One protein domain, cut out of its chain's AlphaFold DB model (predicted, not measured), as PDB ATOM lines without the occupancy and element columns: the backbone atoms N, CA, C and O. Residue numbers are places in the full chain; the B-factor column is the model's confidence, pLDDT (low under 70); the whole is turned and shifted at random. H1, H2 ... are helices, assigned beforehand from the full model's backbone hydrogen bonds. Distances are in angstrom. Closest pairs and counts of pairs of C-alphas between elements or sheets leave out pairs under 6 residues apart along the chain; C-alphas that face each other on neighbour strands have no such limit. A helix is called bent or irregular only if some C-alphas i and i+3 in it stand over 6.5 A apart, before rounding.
ATOM      1  N   ARG A  15      25.811  18.629   3.386       51.81
ATOM      2  CA  ARG A  15      26.441  18.969   2.098       51.81
ATOM      3  C   ARG A  15      25.906  18.129   0.944       51.81
ATOM      4  O   ARG A  15      25.631  18.697  -0.102       51.81
ATOM      5  N   GLU A  16      25.741  16.826   1.129       54.75
ATOM      6  CA  GLU A  16      25.134  15.934   0.135       54.75
ATOM      7  C   GLU A  16      23.653  16.254  -0.072       54.75
ATOM      8  O   GLU A  16      23.192  16.304  -1.207       54.75
ATOM      9  N   PHE A  17      22.921  16.569   0.998       49.62
ATOM     10  CA  PHE A  17      21.535  17.027   0.936       49.62
ATOM     11  C   PHE A  17      21.407  18.322   0.126       49.62
ATOM     12  O   PHE A  17      20.623  18.371  -0.815       49.62
ATOM     13  N   TRP A  18      22.216  19.344   0.414       45.09
ATOM     14  CA  TRP A  18      22.197  20.617  -0.313       45.09
ATOM     15  C   TRP A  18      22.740  20.497  -1.743       45.09
ATOM     16  O   TRP A  18      22.215  21.150  -2.640       45.09
ATOM     17  N   ALA A  19      23.738  19.639  -1.986       53.16
ATOM     18  CA  ALA A  19      24.231  19.346  -3.333       53.16
ATOM     19  C   ALA A  19      23.177  18.615  -4.182       53.16
ATOM     20  O   ALA A  19      23.020  18.927  -5.358       53.16
ATOM     21  N   ASN A  20      22.405  17.706  -3.579       51.88
ATOM     22  CA  ASN A  20      21.279  17.036  -4.232       51.88
ATOM     23  C   ASN A  20      20.039  17.949  -4.353       51.88
ATOM     24  O   ASN A  20      19.229  17.766  -5.259       51.88
ATOM     25  N   GLN A  21      19.899  18.968  -3.495       54.06
ATOM     26  CA  GLN A  21      18.856  20.001  -3.589       54.06
ATOM     27  C   GLN A  21      19.198  21.168  -4.533       54.06
ATOM     28  O   GLN A  21      18.328  21.999  -4.797       54.06
ATOM     29  N   ASP A  22      20.400  21.215  -5.118       64.69
ATOM     30  CA  ASP A  22      20.792  22.204  -6.141       64.69
ATOM     31  C   ASP A  22      19.820  22.202  -7.341       64.69
ATOM     32  O   ASP A  22      19.553  23.227  -7.967       64.69
ATOM     33  N   HIS A  23      19.186  21.059  -7.619       61.78
ATOM     34  CA  HIS A  23      18.144  20.933  -8.639       61.78
ATOM     35  C   HIS A  23      16.883  21.760  -8.339       61.78
ATOM     36  O   HIS A  23      16.237  22.227  -9.278       61.78
ATOM     37  N   ILE A  24      16.556  21.985  -7.059       64.12
ATOM     38  CA  ILE A  24      15.391  22.776  -6.636       64.12
ATOM     39  C   ILE A  24      15.607  24.254  -6.951       64.12
ATOM     40  O   ILE A  24      14.771  24.875  -7.610       64.12
ATOM     41  N   GLY A  25      16.762  24.790  -6.547       68.81
ATOM     42  CA  GLY A  25      17.148  26.167  -6.854       68.81
ATOM     43  C   GLY A  25      17.264  26.395  -8.357       68.81
ATOM     44  O   GLY A  25      16.656  27.312  -8.897       68.81
ATOM     45  N   ARG A  26      17.938  25.487  -9.069       75.75
ATOM     46  CA  ARG A  26      18.186  25.632 -10.510       75.75
ATOM     47  C   ARG A  26      16.934  25.527 -11.372       75.75
ATOM     48  O   ARG A  26      16.889  26.150 -12.432       75.75
ATOM     49  N   TYR A  27      15.935  24.746 -10.955       82.50
ATOM     50  CA  TYR A  27      14.629  24.745 -11.617       82.50
ATOM     51  C   TYR A  27      13.931  26.099 -11.430       82.50
ATOM     52  O   TYR A  27      13.499  26.699 -12.414       82.50
ATOM     53  N   GLY A  28      13.892  26.613 -10.194       79.69
ATOM     54  CA  GLY A  28      13.334  27.935  -9.891       79.69
ATOM     55  C   GLY A  28      14.023  29.062 -10.662       79.69
ATOM     56  O   GLY A  28      13.347  29.879 -11.287       79.69
ATOM     57  N   ASP A  29      15.356  29.053 -10.711       80.62
ATOM     58  CA  ASP A  29      16.158  30.022 -11.465       80.62
ATOM     59  C   ASP A  29      15.854  29.972 -12.967       80.62
ATOM     60  O   ASP A  29      15.766  31.008 -13.623       80.62
ATOM     61  N   ALA A  30      15.656  28.774 -13.530       84.38
ATOM     62  CA  ALA A  30      15.313  28.612 -14.939       84.38
ATOM     63  C   ALA A  30      13.911  29.160 -15.261       84.38
ATOM     64  O   ALA A  30      13.737  29.829 -16.283       84.38
ATOM     65  N   ILE A  31      12.926  28.935 -14.385       89.69
ATOM     66  CA  ILE A  31      11.577  29.513 -14.514       89.69
ATOM     67  C   ILE A  31      11.623  31.043 -14.400       89.69
ATOM     68  O   ILE A  31      11.032  31.744 -15.228       89.69
ATOM     69  N   ALA A  32      12.364  31.575 -13.424       81.56
ATOM     70  CA  ALA A  32      12.534  33.014 -13.240       81.56
ATOM     71  C   ALA A  32      13.217  33.660 -14.456       81.56
ATOM     72  O   ALA A  32      12.730  34.661 -14.977       81.56
ATOM     73  N   ALA A  33      14.283  33.044 -14.974       79.06
ATOM     74  CA  ALA A  33      14.989  33.520 -16.160       79.06
ATOM     75  C   ALA A  33      14.120  33.478 -17.428       79.06
ATOM     76  O   ALA A  33      14.229  34.365 -18.274       79.06
ATOM     77  N   ALA A  34      13.261  32.463 -17.585       89.31
ATOM     78  CA  ALA A  34      12.302  32.410 -18.689       89.31
ATOM     79  C   ALA A  34      11.263  33.538 -18.595       89.31
ATOM     80  O   ALA A  34      10.962  34.188 -19.596       89.31
ATOM     81  N   THR A  35      10.759  33.793 -17.387       90.62
ATOM     82  CA  THR A  35       9.769  34.840 -17.112       90.62
ATOM     83  C   THR A  35      10.345  36.236 -17.359       90.62
ATOM     84  O   THR A  35       9.750  37.017 -18.098       90.62
ATOM     85  N   ASP A  36      11.534  36.526 -16.820       84.94
ATOM     86  CA  ASP A  36      12.233  37.802 -17.026       84.94
ATOM     87  C   ASP A  36      12.528  38.053 -18.511       84.94
ATOM     88  O   ASP A  36      12.305  39.145 -19.033       84.94
ATOM     89  N   ALA A  37      12.955  37.017 -19.238       82.81
ATOM     90  CA  ALA A  37      13.185  37.127 -20.670       82.81
ATOM     91  C   ALA A  37      11.891  37.458 -21.437       82.81
ATOM     92  O   ALA A  37      11.910  38.331 -22.301       82.81
ATOM     93  N   LEU A  38      10.755  36.834 -21.116       87.25
ATOM     94  CA  LEU A  38       9.477  37.179 -21.753       87.25
ATOM     95  C   LEU A  38       8.997  38.591 -21.390       87.25
ATOM     96  O   LEU A  38       8.507  39.294 -22.266       87.25
ATOM     97  N   MET A  39       9.212  39.053 -20.159       85.19
ATOM     98  CA  MET A  39       8.934  40.447 -19.791       85.19
ATOM     99  C   MET A  39       9.794  41.430 -20.592       85.19
ATOM    100  O   MET A  39       9.294  42.416 -21.126       85.19
ATOM    101  N   LYS A  40      11.095  41.151 -20.733       79.62
ATOM    102  CA  LYS A  40      12.000  41.955 -21.570       79.62
ATOM    103  C   LYS A  40      11.573  41.925 -23.037       79.62
ATOM    104  O   LYS A  40      11.705  42.928 -23.736       79.62
ATOM    105  N   TYR A  41      11.030  40.806 -23.505       82.81
ATOM    106  CA  TYR A  41      10.428  40.732 -24.827       82.81
ATOM    107  C   TYR A  41       9.190  41.624 -24.963       82.81
ATOM    108  O   TYR A  41       9.106  42.345 -25.949       82.81
ATOM    109  N   ASP A  42       8.278  41.638 -23.992       82.31
ATOM    110  CA  ASP A  42       7.097  42.512 -24.040       82.31
ATOM    111  C   ASP A  42       7.489  43.996 -24.058       82.31
ATOM    112  O   ASP A  42       6.913  44.791 -24.798       82.31
ATOM    113  N   THR A  43       8.515  44.361 -23.286       75.56
ATOM    114  CA  THR A  43       8.999  45.744 -23.180       75.56
ATOM    115  C   THR A  43       9.740  46.202 -24.436       75.56
ATOM    116  O   THR A  43       9.555  47.325 -24.904       75.56
ATOM    117  N   TYR A  44      10.616  45.355 -24.982       72.75
ATOM    118  CA  TYR A  44      11.561  45.757 -26.031       72.75
ATOM    119  C   TYR A  44      11.233  45.193 -27.416       72.75
ATOM    120  O   TYR A  44      11.836  45.597 -28.409       72.75
ATOM    121  N   GLY A  45      10.327  44.222 -27.499       71.94
ATOM    122  CA  GLY A  45       9.903  43.562 -28.731       71.94
ATOM    123  C   GLY A  45      10.970  42.695 -29.403       71.94
ATOM    124  O   GLY A  45      10.736  42.228 -30.510       71.94
ATOM    125  N   HIS A  46      12.143  42.479 -28.796       78.38
ATOM    126  CA  HIS A  46      13.297  41.909 -29.499       78.38
ATOM    127  C   HIS A  46      13.367  40.372 -29.415       78.38
ATOM    128  O   HIS A  46      13.484  39.795 -28.332       78.38
ATOM    129  N   GLY A  47      13.439  39.700 -30.570       76.38
ATOM    130  CA  GLY A  47      13.453  38.231 -30.700       76.38
ATOM    131  C   GLY A  47      14.559  37.488 -29.928       76.38
ATOM    132  O   GLY A  47      14.399  36.317 -29.587       76.38
ATOM    133  N   ARG A  48      15.661  38.154 -29.548       80.50
ATOM    134  CA  ARG A  48      16.698  37.558 -28.682       80.50
ATOM    135  C   ARG A  48      16.133  37.129 -27.329       80.50
ATOM    136  O   ARG A  48      16.573  36.122 -26.778       80.50
ATOM    137  N   PHE A  49      15.199  37.896 -26.782       83.88
ATOM    138  CA  PHE A  49      14.595  37.588 -25.494       83.88
ATOM    139  C   PHE A  49      13.684  36.359 -25.578       83.88
ATOM    140  O   PHE A  49      13.708  35.532 -24.674       83.88
ATOM    141  N   VAL A  50      13.013  36.148 -26.714       86.50
ATOM    142  CA  VAL A  50      12.281  34.902 -27.003       86.50
ATOM    143  C   VAL A  50      13.235  33.709 -27.025       86.50
ATOM    144  O   VAL A  50      12.955  32.680 -26.420       86.50
ATOM    145  N   TRP A  51      14.406  33.854 -27.653       84.38
ATOM    146  CA  TRP A  51      15.426  32.801 -27.666       84.38
ATOM    147  C   TRP A  51      15.976  32.480 -26.266       84.38
ATOM    148  O   TRP A  51      16.172  31.313 -25.920       84.38
ATOM    149  N   LEU A  52      16.216  33.505 -25.442       84.38
ATOM    150  CA  LEU A  52      16.626  33.322 -24.047       84.38
ATOM    151  C   LEU A  52      15.533  32.625 -23.232       84.38
ATOM    152  O   LEU A  52      15.839  31.669 -22.520       84.38
ATOM    153  N   ALA A  53      14.276  33.045 -23.392       88.81
ATOM    154  CA  ALA A  53      13.129  32.409 -22.756       88.81
ATOM    155  C   ALA A  53      13.021  30.933 -23.156       88.81
ATOM    156  O   ALA A  53      12.957  30.071 -22.283       88.81
ATOM    157  N   TYR A  54      13.112  30.625 -24.455       90.25
ATOM    158  CA  TYR A  54      13.122  29.256 -24.968       90.25
ATOM    159  C   TYR A  54      14.215  28.409 -24.311       90.25
ATOM    160  O   TYR A  54      13.938  27.336 -23.777       90.25
ATOM    161  N   LYS A  55      15.459  28.900 -24.291       90.38
ATOM    162  CA  LYS A  55      16.579  28.174 -23.681       90.38
ATOM    163  C   LYS A  55      16.326  27.888 -22.199       90.38
ATOM    164  O   LYS A  55      16.588  26.774 -21.749       90.38
ATOM    165  N   SER A  56      15.813  28.865 -21.458       86.75
ATOM    166  CA  SER A  56      15.496  28.723 -20.034       86.75
ATOM    167  C   SER A  56      14.344  27.741 -19.792       86.75
ATOM    168  O   SER A  56      14.470  26.876 -18.928       86.75
ATOM    169  N   VAL A  57      13.290  27.767 -20.619       91.62
ATOM    170  CA  VAL A  57      12.201  26.772 -20.591       91.62
ATOM    171  C   VAL A  57      12.742  25.362 -20.829       91.62
ATOM    172  O   VAL A  57      12.445  24.460 -20.055       91.62
ATOM    173  N   ARG A  58      13.615  25.157 -21.826       91.94
ATOM    174  CA  ARG A  58      14.234  23.839 -22.082       91.94
ATOM    175  C   ARG A  58      15.086  23.349 -20.908       91.94
ATOM    176  O   ARG A  58      15.148  22.148 -20.645       91.94
ATOM    177  N   VAL A  59      15.761  24.259 -20.205       86.50
ATOM    178  CA  VAL A  59      16.500  23.921 -18.981       86.50
ATOM    179  C   VAL A  59      15.535  23.516 -17.867       86.50
ATOM    180  O   VAL A  59      15.774  22.491 -17.232       86.50
ATOM    181  N   ALA A  60      14.445  24.260 -17.669       88.62
ATOM    182  CA  ALA A  60      13.418  23.940 -16.681       88.62
ATOM    183  C   ALA A  60      12.745  22.585 -16.968       88.62
ATOM    184  O   ALA A  60      12.668  21.752 -16.070       88.62
ATOM    185  N   GLU A  61      12.370  22.300 -18.220       91.25
ATOM    186  CA  GLU A  61      11.830  20.997 -18.643       91.25
ATOM    187  C   GLU A  61      12.781  19.844 -18.317       91.25
ATOM    188  O   GLU A  61      12.361  18.809 -17.803       91.25
ATOM    189  N   ARG A  62      14.081  20.025 -18.574       91.12
ATOM    190  CA  ARG A  62      15.089  19.007 -18.258       91.12
ATOM    191  C   ARG A  62      15.242  18.791 -16.750       91.12
ATOM    192  O   ARG A  62      15.552  17.681 -16.330       91.12
ATOM    193  N   LEU A  63      15.082  19.843 -15.951       87.62
ATOM    194  CA  LEU A  63      15.217  19.793 -14.492       87.62
ATOM    195  C   LEU A  63      13.934  19.327 -13.785       87.62
ATOM    196  O   LEU A  63      14.015  18.867 -12.648       87.62
ATOM    197  N   TRP A  64      12.776  19.406 -14.445       88.50
ATOM    198  CA  TRP A  64      11.469  19.099 -13.861       88.50
ATOM    199  C   TRP A  64      11.364  17.709 -13.210       88.50
ATOM    200  O   TRP A  64      10.878  17.645 -12.079       88.50
ATOM    201  N   PRO A  65      11.832  16.600 -13.827       88.44
ATOM    202  CA  PRO A  65      11.732  15.280 -13.201       88.44
ATOM    203  C   PRO A  65      12.465  15.215 -11.853       88.44
ATOM    204  O   PRO A  65      11.876  14.816 -10.851       88.44
ATOM    205  N   ALA A  66      13.707  15.709 -11.812       83.31
ATOM    206  CA  ALA A  66      14.525  15.735 -10.600       83.31
ATOM    207  C   ALA A  66      13.954  16.688  -9.536       83.31
ATOM    208  O   ALA A  66      13.931  16.361  -8.353       83.31
ATOM    209  N   TYR A  67      13.440  17.849  -9.954       84.25
ATOM    210  CA  TYR A  67      12.735  18.782  -9.072       84.25
ATOM    211  C   TYR A  67      11.514  18.128  -8.415       84.25
ATOM    212  O   TYR A  67      11.338  18.208  -7.199       84.25
ATOM    213  N   ARG A  68      10.679  17.454  -9.216       85.31
ATOM    214  CA  ARG A  68       9.464  16.779  -8.751       85.31
ATOM    215  C   ARG A  68       9.791  15.698  -7.726       85.31
ATOM    216  O   ARG A  68       9.160  15.660  -6.673       85.31
ATOM    217  N   GLU A  69      10.773  14.852  -8.014       84.19
ATOM    218  CA  GLU A  69      11.226  13.809  -7.090       84.19
ATOM    219  C   GLU A  69      11.756  14.400  -5.780       84.19
ATOM    220  O   GLU A  69      11.340  13.974  -4.702       84.19
ATOM    221  N   ALA A  70      12.600  15.435  -5.859       79.12
ATOM    222  CA  ALA A  70      13.160  16.093  -4.683       79.12
ATOM    223  C   ALA A  70      12.078  16.741  -3.801       79.12
ATOM    224  O   ALA A  70      12.130  16.632  -2.575       79.12
ATOM    225  N   MET A  71      11.066  17.366  -4.408       77.50
ATOM    226  CA  MET A  71       9.950  17.977  -3.683       77.50
ATOM    227  C   MET A  71       9.013  16.935  -3.056       77.50
ATOM    228  O   MET A  71       8.590  17.112  -1.913       77.50
ATOM    229  N   ILE A  72       8.731  15.821  -3.741       80.50
ATOM    230  CA  ILE A  72       7.958  14.704  -3.169       80.50
ATOM    231  C   ILE A  72       8.701  14.091  -1.977       80.50
ATOM    232  O   ILE A  72       8.085  13.844  -0.939       80.50
ATOM    233  N   ALA A  73      10.016  13.884  -2.096       76.69
ATOM    234  CA  ALA A  73      10.845  13.373  -1.008       76.69
ATOM    235  C   ALA A  73      10.856  14.344   0.181       76.69
ATOM    236  O   ALA A  73      10.615  13.935   1.315       76.69
ATOM    237  N   TYR A  74      11.058  15.639  -0.075       73.38
ATOM    238  CA  TYR A  74      11.048  16.671   0.959       73.38
ATOM    239  C   TYR A  74       9.733  16.677   1.750       73.38
ATOM    240  O   TYR A  74       9.754  16.592   2.978       73.38
ATOM    241  N   VAL A  75       8.585  16.695   1.071       73.12
ATOM    242  CA  VAL A  75       7.287  16.729   1.763       73.12
ATOM    243  C   VAL A  75       6.934  15.390   2.405       73.12
ATOM    244  O   VAL A  75       6.394  15.384   3.504       73.12
ATOM    245  N   SER A  76       7.302  14.253   1.815       72.19
ATOM    246  CA  SER A  76       7.126  12.949   2.480       72.19
ATOM    247  C   SER A  76       7.906  12.859   3.798       72.19
ATOM    248  O   SER A  76       7.465  12.197   4.731       72.19
ATOM    249  N   THR A  77       9.052  13.542   3.884       70.25
ATOM    250  CA  THR A  77       9.925  13.508   5.066       70.25
ATOM    251  C   THR A  77       9.506  14.519   6.139       70.25
ATOM    252  O   THR A  77       9.640  14.242   7.328       70.25
ATOM    253  N   TRP A  78       8.991  15.686   5.738       66.94
ATOM    254  CA  TRP A  78       8.743  16.821   6.644       66.94
ATOM    255  C   TRP A  78       7.283  17.281   6.717       66.94
ATOM    256  O   TRP A  78       6.925  18.072   7.586       66.94
ATOM    257  N   GLY A  79       6.432  16.820   5.809       60.06
ATOM    258  CA  GLY A  79       5.077  17.318   5.607       60.06
ATOM    259  C   GLY A  79       4.009  16.296   5.953       60.06
ATOM    260  O   GLY A  79       3.209  15.960   5.093       60.06
ATOM    261  N   ASN A  80       4.003  15.803   7.197       58.78
ATOM    262  CA  ASN A  80       2.856  15.203   7.906       58.78
ATOM    263  C   ASN A  80       1.835  14.387   7.065       58.78
ATOM    264  O   ASN A  80       0.635  14.454   7.321       58.78
ATOM    265  N   GLY A  81       2.282  13.616   6.067       57.06
ATOM    266  CA  GLY A  81       1.418  12.784   5.223       57.06
ATOM    267  C   GLY A  81       0.510  13.518   4.222       57.06
ATOM    268  O   GLY A  81      -0.449  12.911   3.750       57.06
ATOM    269  N   GLN A  82       0.763  14.789   3.881       57.97
ATOM    270  CA  GLN A  82       0.002  15.460   2.816       57.97
ATOM    271  C   GLN A  82       0.463  15.021   1.419       57.97
ATOM    272  O   GLN A  82       1.651  15.041   1.098       57.97
ATOM    273  N   GLU A  83      -0.496  14.662   0.561       60.97
ATOM    274  CA  GLU A  83      -0.247  14.341  -0.845       60.97
ATOM    275  C   GLU A  83       0.130  15.620  -1.615       60.97
ATOM    276  O   GLU A  83      -0.666  16.556  -1.729       60.97
ATOM    277  N   VAL A  84       1.355  15.686  -2.148       62.19
ATOM    278  CA  VAL A  84       1.812  16.847  -2.924       62.19
ATOM    279  C   VAL A  84       1.397  16.713  -4.375       62.19
ATOM    280  O   VAL A  84       1.918  15.878  -5.117       62.19
ATOM    281  N   ARG A  85       0.530  17.620  -4.820       65.25
ATOM    282  CA  ARG A  85       0.269  17.840  -6.243       65.25
ATOM    283  C   ARG A  85       1.136  18.988  -6.742       65.25
ATOM    284  O   ARG A  85       0.816  20.153  -6.533       65.25
ATOM    285  N   LEU A  86       2.254  18.652  -7.384       75.12
ATOM    286  CA  LEU A  86       3.065  19.627  -8.117       75.12
ATOM    287  C   LEU A  86       2.474  19.813  -9.515       75.12
ATOM    288  O   LEU A  86       2.259  18.832 -10.226       75.12
ATOM    289  N   SER A  87       2.224  21.065  -9.892       78.31
ATOM    290  CA  SER A  87       1.655  21.436 -11.192       78.31
ATOM    291  C   SER A  87       2.749  21.787 -12.203       78.31
ATOM    292  O   SER A  87       3.723  22.456 -11.852       78.31
ATOM    293  N   THR A  88       2.569  21.369 -13.459       83.81
ATOM    294  CA  THR A  88       3.387  21.798 -14.609       83.81
ATOM    295  C   THR A  88       2.881  23.090 -15.246       83.81
ATOM    296  O   THR A  88       3.550  23.630 -16.118       83.81
ATOM    297  N   GLU A  89       1.749  23.626 -14.786       86.81
ATOM    298  CA  GLU A  89       1.020  24.739 -15.407       86.81
ATOM    299  C   GLU A  89       1.892  25.964 -15.696       86.81
ATOM    300  O   GLU A  89       1.805  26.540 -16.777       86.81
ATOM    301  N   VAL A  90       2.791  26.333 -14.780       85.31
ATOM    302  CA  VAL A  90       3.717  27.460 -14.990       85.31
ATOM    303  C   VAL A  90       4.672  27.180 -16.152       85.31
ATOM    304  O   VAL A  90       4.881  28.038 -17.008       85.31
ATOM    305  N   LEU A  91       5.250  25.980 -16.197       87.69
ATOM    306  CA  LEU A  91       6.177  25.580 -17.252       87.69
ATOM    307  C   LEU A  91       5.458  25.446 -18.598       87.69
ATOM    308  O   LEU A  91       5.978  25.911 -19.611       87.69
ATOM    309  N   ASP A  92       4.260  24.861 -18.597       89.31
ATOM    310  CA  ASP A  92       3.421  24.713 -19.785       89.31
ATOM    311  C   ASP A  92       3.007  26.086 -20.337       89.31
ATOM    312  O   ASP A  92       3.202  26.339 -21.524       89.31
ATOM    313  N   THR A  93       2.580  27.015 -19.476       92.50
ATOM    314  CA  THR A  93       2.228  28.395 -19.862       92.50
ATOM    315  C   THR A  93       3.417  29.127 -20.486       92.50
ATOM    316  O   THR A  93       3.289  29.785 -21.521       92.50
ATOM    317  N   LEU A  94       4.606  29.013 -19.881       91.25
ATOM    318  CA  LEU A  94       5.824  29.620 -20.423       91.25
ATOM    319  C   LEU A  94       6.198  29.008 -21.777       91.25
ATOM    320  O   LEU A  94       6.558  29.738 -22.702       91.25
ATOM    321  N   ARG A  95       6.094  27.681 -21.911       93.06
ATOM    322  CA  ARG A  95       6.365  26.967 -23.163       93.06
ATOM    323  C   ARG A  95       5.407  27.399 -24.268       93.06
ATOM    324  O   ARG A  95       5.869  27.760 -25.346       93.06
ATOM    325  N   GLU A  96       4.106  27.372 -24.004       93.44
ATOM    326  CA  GLU A  96       3.070  27.769 -24.963       93.44
ATOM    327  C   GLU A  96       3.281  29.198 -25.440       93.44
ATOM    328  O   GLU A  96       3.263  29.465 -26.640       93.44
ATOM    329  N   ARG A  97       3.583  30.110 -24.513       92.62
ATOM    330  CA  ARG A  97       3.848  31.503 -24.857       92.62
ATOM    331  C   ARG A  97       5.072  31.659 -25.756       92.62
ATOM    332  O   ARG A  97       5.011  32.391 -26.741       92.62
ATOM    333  N   VAL A  98       6.172  30.972 -25.446       91.69
ATOM    334  CA  VAL A  98       7.378  30.985 -26.288       91.69
ATOM    335  C   VAL A  98       7.080  30.436 -27.684       91.69
ATOM    336  O   VAL A  98       7.485  31.052 -28.668       91.69
ATOM    337  N   LEU A  99       6.375  29.306 -27.783       91.44
ATOM    338  CA  LEU A  99       6.050  28.679 -29.067       91.44
ATOM    339  C   LEU A  99       5.112  29.549 -29.907       91.44
ATOM    340  O   LEU A  99       5.406  29.782 -31.070       91.44
ATOM    341  N   CYS A 100       4.076  30.129 -29.302       90.62
ATOM    342  CA  CYS A 100       3.164  31.050 -29.980       90.62
ATOM    343  C   CYS A 100       3.908  32.245 -30.605       90.62
ATOM    344  O   CYS A 100       3.638  32.638 -31.740       90.62
ATOM    345  N   ILE A 101       4.893  32.800 -29.895       88.75
ATOM    346  CA  ILE A 101       5.720  33.886 -30.428       88.75
ATOM    347  C   ILE A 101       6.601  33.403 -31.590       88.75
ATOM    348  O   ILE A 101       6.737  34.112 -32.588       88.75
ATOM    349  N   LEU A 102       7.216  32.225 -31.461       87.38
ATOM    350  CA  LEU A 102       8.053  31.644 -32.513       87.38
ATOM    351  C   LEU A 102       7.245  31.330 -33.775       87.38
ATOM    352  O   LEU A 102       7.725  31.626 -34.865       87.38
ATOM    353  N   ASP A 103       6.026  30.815 -33.635       86.06
ATOM    354  CA  ASP A 103       5.125  30.558 -34.761       86.06
ATOM    355  C   ASP A 103       4.795  31.853 -35.510       86.06
ATOM    356  O   ASP A 103       4.837  31.880 -36.739       86.06
ATOM    357  N   GLY A 104       4.566  32.956 -34.786       82.12
ATOM    358  CA  GLY A 104       4.394  34.276 -35.395       82.12
ATOM    359  C   GLY A 104       5.623  34.727 -36.193       82.12
ATOM    360  O   GLY A 104       5.490  35.177 -37.325       82.12
ATOM    361  N   VAL A 105       6.829  34.544 -35.641       83.56
ATOM    362  CA  VAL A 105       8.088  34.863 -36.347       83.56
ATOM    363  C   VAL A 105       8.267  33.996 -37.594       83.56
ATOM    364  O   VAL A 105       8.721  34.490 -38.623       83.56
ATOM    365  N   VAL A 106       7.932  32.707 -37.522       80.88
ATOM    366  CA  VAL A 106       8.002  31.804 -38.678       80.88
ATOM    367  C   VAL A 106       6.992  32.218 -39.746       80.88
ATOM    368  O   VAL A 106       7.367  32.270 -40.913       80.88
ATOM    369  N   GLY A 107       5.761  32.568 -39.364       81.88
ATOM    370  CA  GLY A 107       4.758  33.115 -40.280       81.88
ATOM    371  C   GLY A 107       5.267  34.363 -41.004       81.88
ATOM    372  O   GLY A 107       5.333  34.373 -42.231       81.88
ATOM    373  N   ASP A 108       5.762  35.347 -40.245       82.31
ATOM    374  CA  ASP A 108       6.322  36.590 -40.791       82.31
ATOM    375  C   ASP A 108       7.485  36.336 -41.769       82.31
ATOM    376  O   ASP A 108       7.676  37.092 -42.719       82.31
ATOM    377  N   LEU A 109       8.292  35.292 -41.534       81.94
ATOM    378  CA  LEU A 109       9.400  34.907 -42.411       81.94
ATOM    379  C   LEU A 109       8.939  34.197 -43.686       81.94
ATOM    380  O   LEU A 109       9.548  34.400 -44.736       81.94
ATOM    381  N   LEU A 110       7.911  33.351 -43.597       81.50
ATOM    382  CA  LEU A 110       7.357  32.627 -44.744       81.50
ATOM    383  C   LEU A 110       6.669  33.571 -45.737       81.50
ATOM    384  O   LEU A 110       6.685  33.300 -46.936       81.50
ATOM    385  N   ASP A 111       6.150  34.699 -45.255       82.94
ATOM    386  CA  ASP A 111       5.512  35.731 -46.081       82.94
ATOM    387  C   ASP A 111       6.519  36.617 -46.850       82.94
ATOM    388  O   ASP A 111       6.131  37.477 -47.648       82.94
ATOM    389  N   LEU A 112       7.832  36.427 -46.652       84.44
ATOM    390  CA  LEU A 112       8.865  37.219 -47.327       84.44
ATOM    391  C   LEU A 112       9.138  36.713 -48.755       84.44
ATOM    392  O   LEU A 112       9.684  35.632 -48.956       84.44
ATOM    393  N   GLY A 113       8.839  37.550 -49.755       73.62
ATOM    394  CA  GLY A 113       9.054  37.231 -51.177       73.62
ATOM    395  C   GLY A 113      10.482  37.447 -51.712       73.62
ATOM    396  O   GLY A 113      10.868  36.803 -52.683       73.62
ATOM    397  N   ASP A 114      11.283  38.329 -51.103       77.75
ATOM    398  CA  ASP A 114      12.697  38.550 -51.454       77.75
ATOM    399  C   ASP A 114      13.529  38.748 -50.182       77.75
ATOM    400  O   ASP A 114      13.238  39.618 -49.362       77.75
ATOM    401  N   THR A 115      14.582  37.947 -50.026       77.38
ATOM    402  CA  THR A 115      15.499  37.960 -48.873       77.38
ATOM    403  C   THR A 115      16.919  38.397 -49.247       77.38
ATOM    404  O   THR A 115      17.764  38.573 -48.372       77.38
ATOM    405  N   SER A 116      17.191  38.607 -50.538       76.38
ATOM    406  CA  SER A 116      18.538  38.823 -51.080       76.38
ATOM    407  C   SER A 116      18.896  40.303 -51.256       76.38
ATOM    408  O   SER A 116      20.065  40.683 -51.169       76.38
ATOM    409  N   SER A 117      17.901  41.173 -51.445       80.69
ATOM    410  CA  SER A 117      18.103  42.619 -51.576       80.69
ATOM    411  C   SER A 117      18.298  43.315 -50.225       80.69
ATOM    412  O   SER A 117      17.994  42.770 -49.166       80.69
ATOM    413  N   LYS A 118      18.777  44.569 -50.227       74.88
ATOM    414  CA  LYS A 118      18.889  45.375 -48.991       74.88
ATOM    415  C   LYS A 118      17.536  45.564 -48.286       74.88
ATOM    416  O   LYS A 118      17.499  45.607 -47.060       74.88
ATOM    417  N   HIS A 119      16.446  45.681 -49.050       74.69
ATOM    418  CA  HIS A 119      15.085  45.750 -48.507       74.69
ATOM    419  C   HIS A 119      14.639  44.395 -47.949       74.69
ATOM    420  O   HIS A 119      14.123  44.353 -46.835       74.69
ATOM    421  N   GLY A 120      14.936  43.296 -48.649       75.00
ATOM    422  CA  GLY A 120      14.710  41.940 -48.148       75.00
ATOM    423  C   GLY A 120      15.439  41.663 -46.832       75.00
ATOM    424  O   GLY A 120      14.840  41.195 -45.872       75.00
ATOM    425  N   HIS A 121      16.706  42.068 -46.721       72.06
ATOM    426  CA  HIS A 121      17.472  41.957 -45.476       72.06
ATOM    427  C   HIS A 121      16.850  42.759 -44.321       72.06
ATOM    428  O   HIS A 121      16.832  42.284 -43.187       72.06
ATOM    429  N   ALA A 122      16.335  43.965 -44.582       70.31
ATOM    430  CA  ALA A 122      15.628  44.749 -43.567       70.31
ATOM    431  C   ALA A 122      14.303  44.081 -43.154       70.31
ATOM    432  O   ALA A 122      13.982  44.037 -41.967       70.31
ATOM    433  N   ALA A 123      13.572  43.499 -44.109       74.38
ATOM    434  CA  ALA A 123      12.341  42.758 -43.849       74.38
ATOM    435  C   ALA A 123      12.594  41.489 -43.014       74.38
ATOM    436  O   ALA A 123      11.899  41.264 -42.027       74.38
ATOM    437  N   VAL A 124      13.660  40.733 -43.312       77.00
ATOM    438  CA  VAL A 124      14.104  39.582 -42.504       77.00
ATOM    439  C   VAL A 124      14.433  40.009 -41.073       77.00
ATOM    440  O   VAL A 124      13.996  39.371 -40.117       77.00
ATOM    441  N   LYS A 125      15.171  41.109 -40.888       74.12
ATOM    442  CA  LYS A 125      15.481  41.618 -39.543       74.12
ATOM    443  C   LYS A 125      14.237  42.059 -38.778       74.12
ATOM    444  O   LYS A 125      14.186  41.866 -37.564       74.12
ATOM    445  N   LYS A 126      13.250  42.631 -39.466       74.31
ATOM    446  CA  LYS A 126      11.964  43.011 -38.875       74.31
ATOM    447  C   LYS A 126      11.160  41.778 -38.450       74.31
ATOM    448  O   LYS A 126      10.721  41.741 -37.306       74.31
ATOM    449  N   ALA A 127      11.057  40.761 -39.308       78.00
ATOM    450  CA  ALA A 127      10.384  39.491 -39.009       78.00
ATOM    451  C   ALA A 127      11.036  38.759 -37.821       78.00
ATOM    452  O   ALA A 127      10.368  38.332 -36.887       78.00
ATOM    453  N   LEU A 128      12.373  38.726 -37.774       76.38
ATOM    454  CA  LEU A 128      13.137  38.192 -36.637       76.38
ATOM    455  C   LEU A 128      13.117  39.094 -35.394       76.38
ATOM    456  O   LEU A 128      13.705  38.750 -34.361       76.38
ATOM    457  N   ARG A 129      12.490  40.270 -35.492       75.12
ATOM    458  CA  ARG A 129      12.425  41.290 -34.445       75.12
ATOM    459  C   ARG A 129      13.811  41.635 -33.892       75.12
ATOM    460  O   ARG A 129      14.042  41.646 -32.683       75.12
TER     461      ARG A 129
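What this domain is: This is residues 15 to 129 of the 262 residues of an uncharacterized protein of Ralstonia pickettii (strain 12J) (UniProt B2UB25). A long, loose rod of helices has a three-helix, up-and-down bundle of H1, H2a and H3 at its middle, in which each helix or arm runs against the one before it. Past a bend in H2, the arm H2b runs on toward one end of the rod, and the chain folds back from there through residues 79 to 88 to H3; at the other end the short H4 folds back on the last part of H3. The printed part has 115 residues, with four named helices in the order H1, H2, H3, H4 and no named strand, and the class is all helix. The whole is loose, with a radius of gyration of the C-alphas of 19.3 A, and spans 66 by 27 by 22 A.

How they stand to each other: H1, residues 15 to 44, has a kink of 29 degrees near residue 22 and is irregular, but only just: C-alphas 20 and 23 are 6.7 A apart. H2, residues 47 to 78, was assigned as one helix by its hydrogen bonds but is bent, with C-alphas 62 and 65 at 7.1 A; its arms H2a, residues 47 to 62, and H2b, residues 65 to 78, stand at a steep tilt of 54 degrees. H1 and H2a form a helical hairpin and touch, closest at the C-alphas of Ala 34 and Ala 53, 4.2 A, with a shallow tilt of 25 degrees, opposite ways. H1 touches H2b with residues 21 to 27 alone, closest at the C-alphas of Ile 24 and Tyr 67, 5.4 A. H3, residues 89 to 110, touches H2a, closest at the C-alphas of Tyr 54 and Val 98, 6.1 A, at a steep tilt of 39 degrees, opposite ways. H3 and H2b are apart. H4, residues 118 to 127, forms a helical hairpin with H3, closest at the C-alphas of Asp 108 and Ala 127, 5.3 A, and is apart from H1, H2a and H2b. Every O i to N i+4 pair is within hydrogen-bond range in H2a, H2b, H3 and H4; in H1 23 of 26 are.

Where its parts are: H1 begins at C-alpha 15 (26.441, 18.969, 2.098) and is 41.6 A long. H2a is 23.0 A and H2b 20.1 A long. H3 begins at C-alpha 89 (1.020, 24.739, -15.407) and is 31.0 A long. H4 ends at C-alpha 127 (10.384, 39.491, -39.009).

The domain as a whole: The C-alphas farthest apart are those of Asn 80 and Ser 117, 67.2 A. The printed part has no cut; the link from H1 to H2 is tight, and those from H2 to H3 and from H3 to H4 are short. The mean pLDDT of the printed part is 78.5, and residues 15 to 25 and 78 to 85 are under 70.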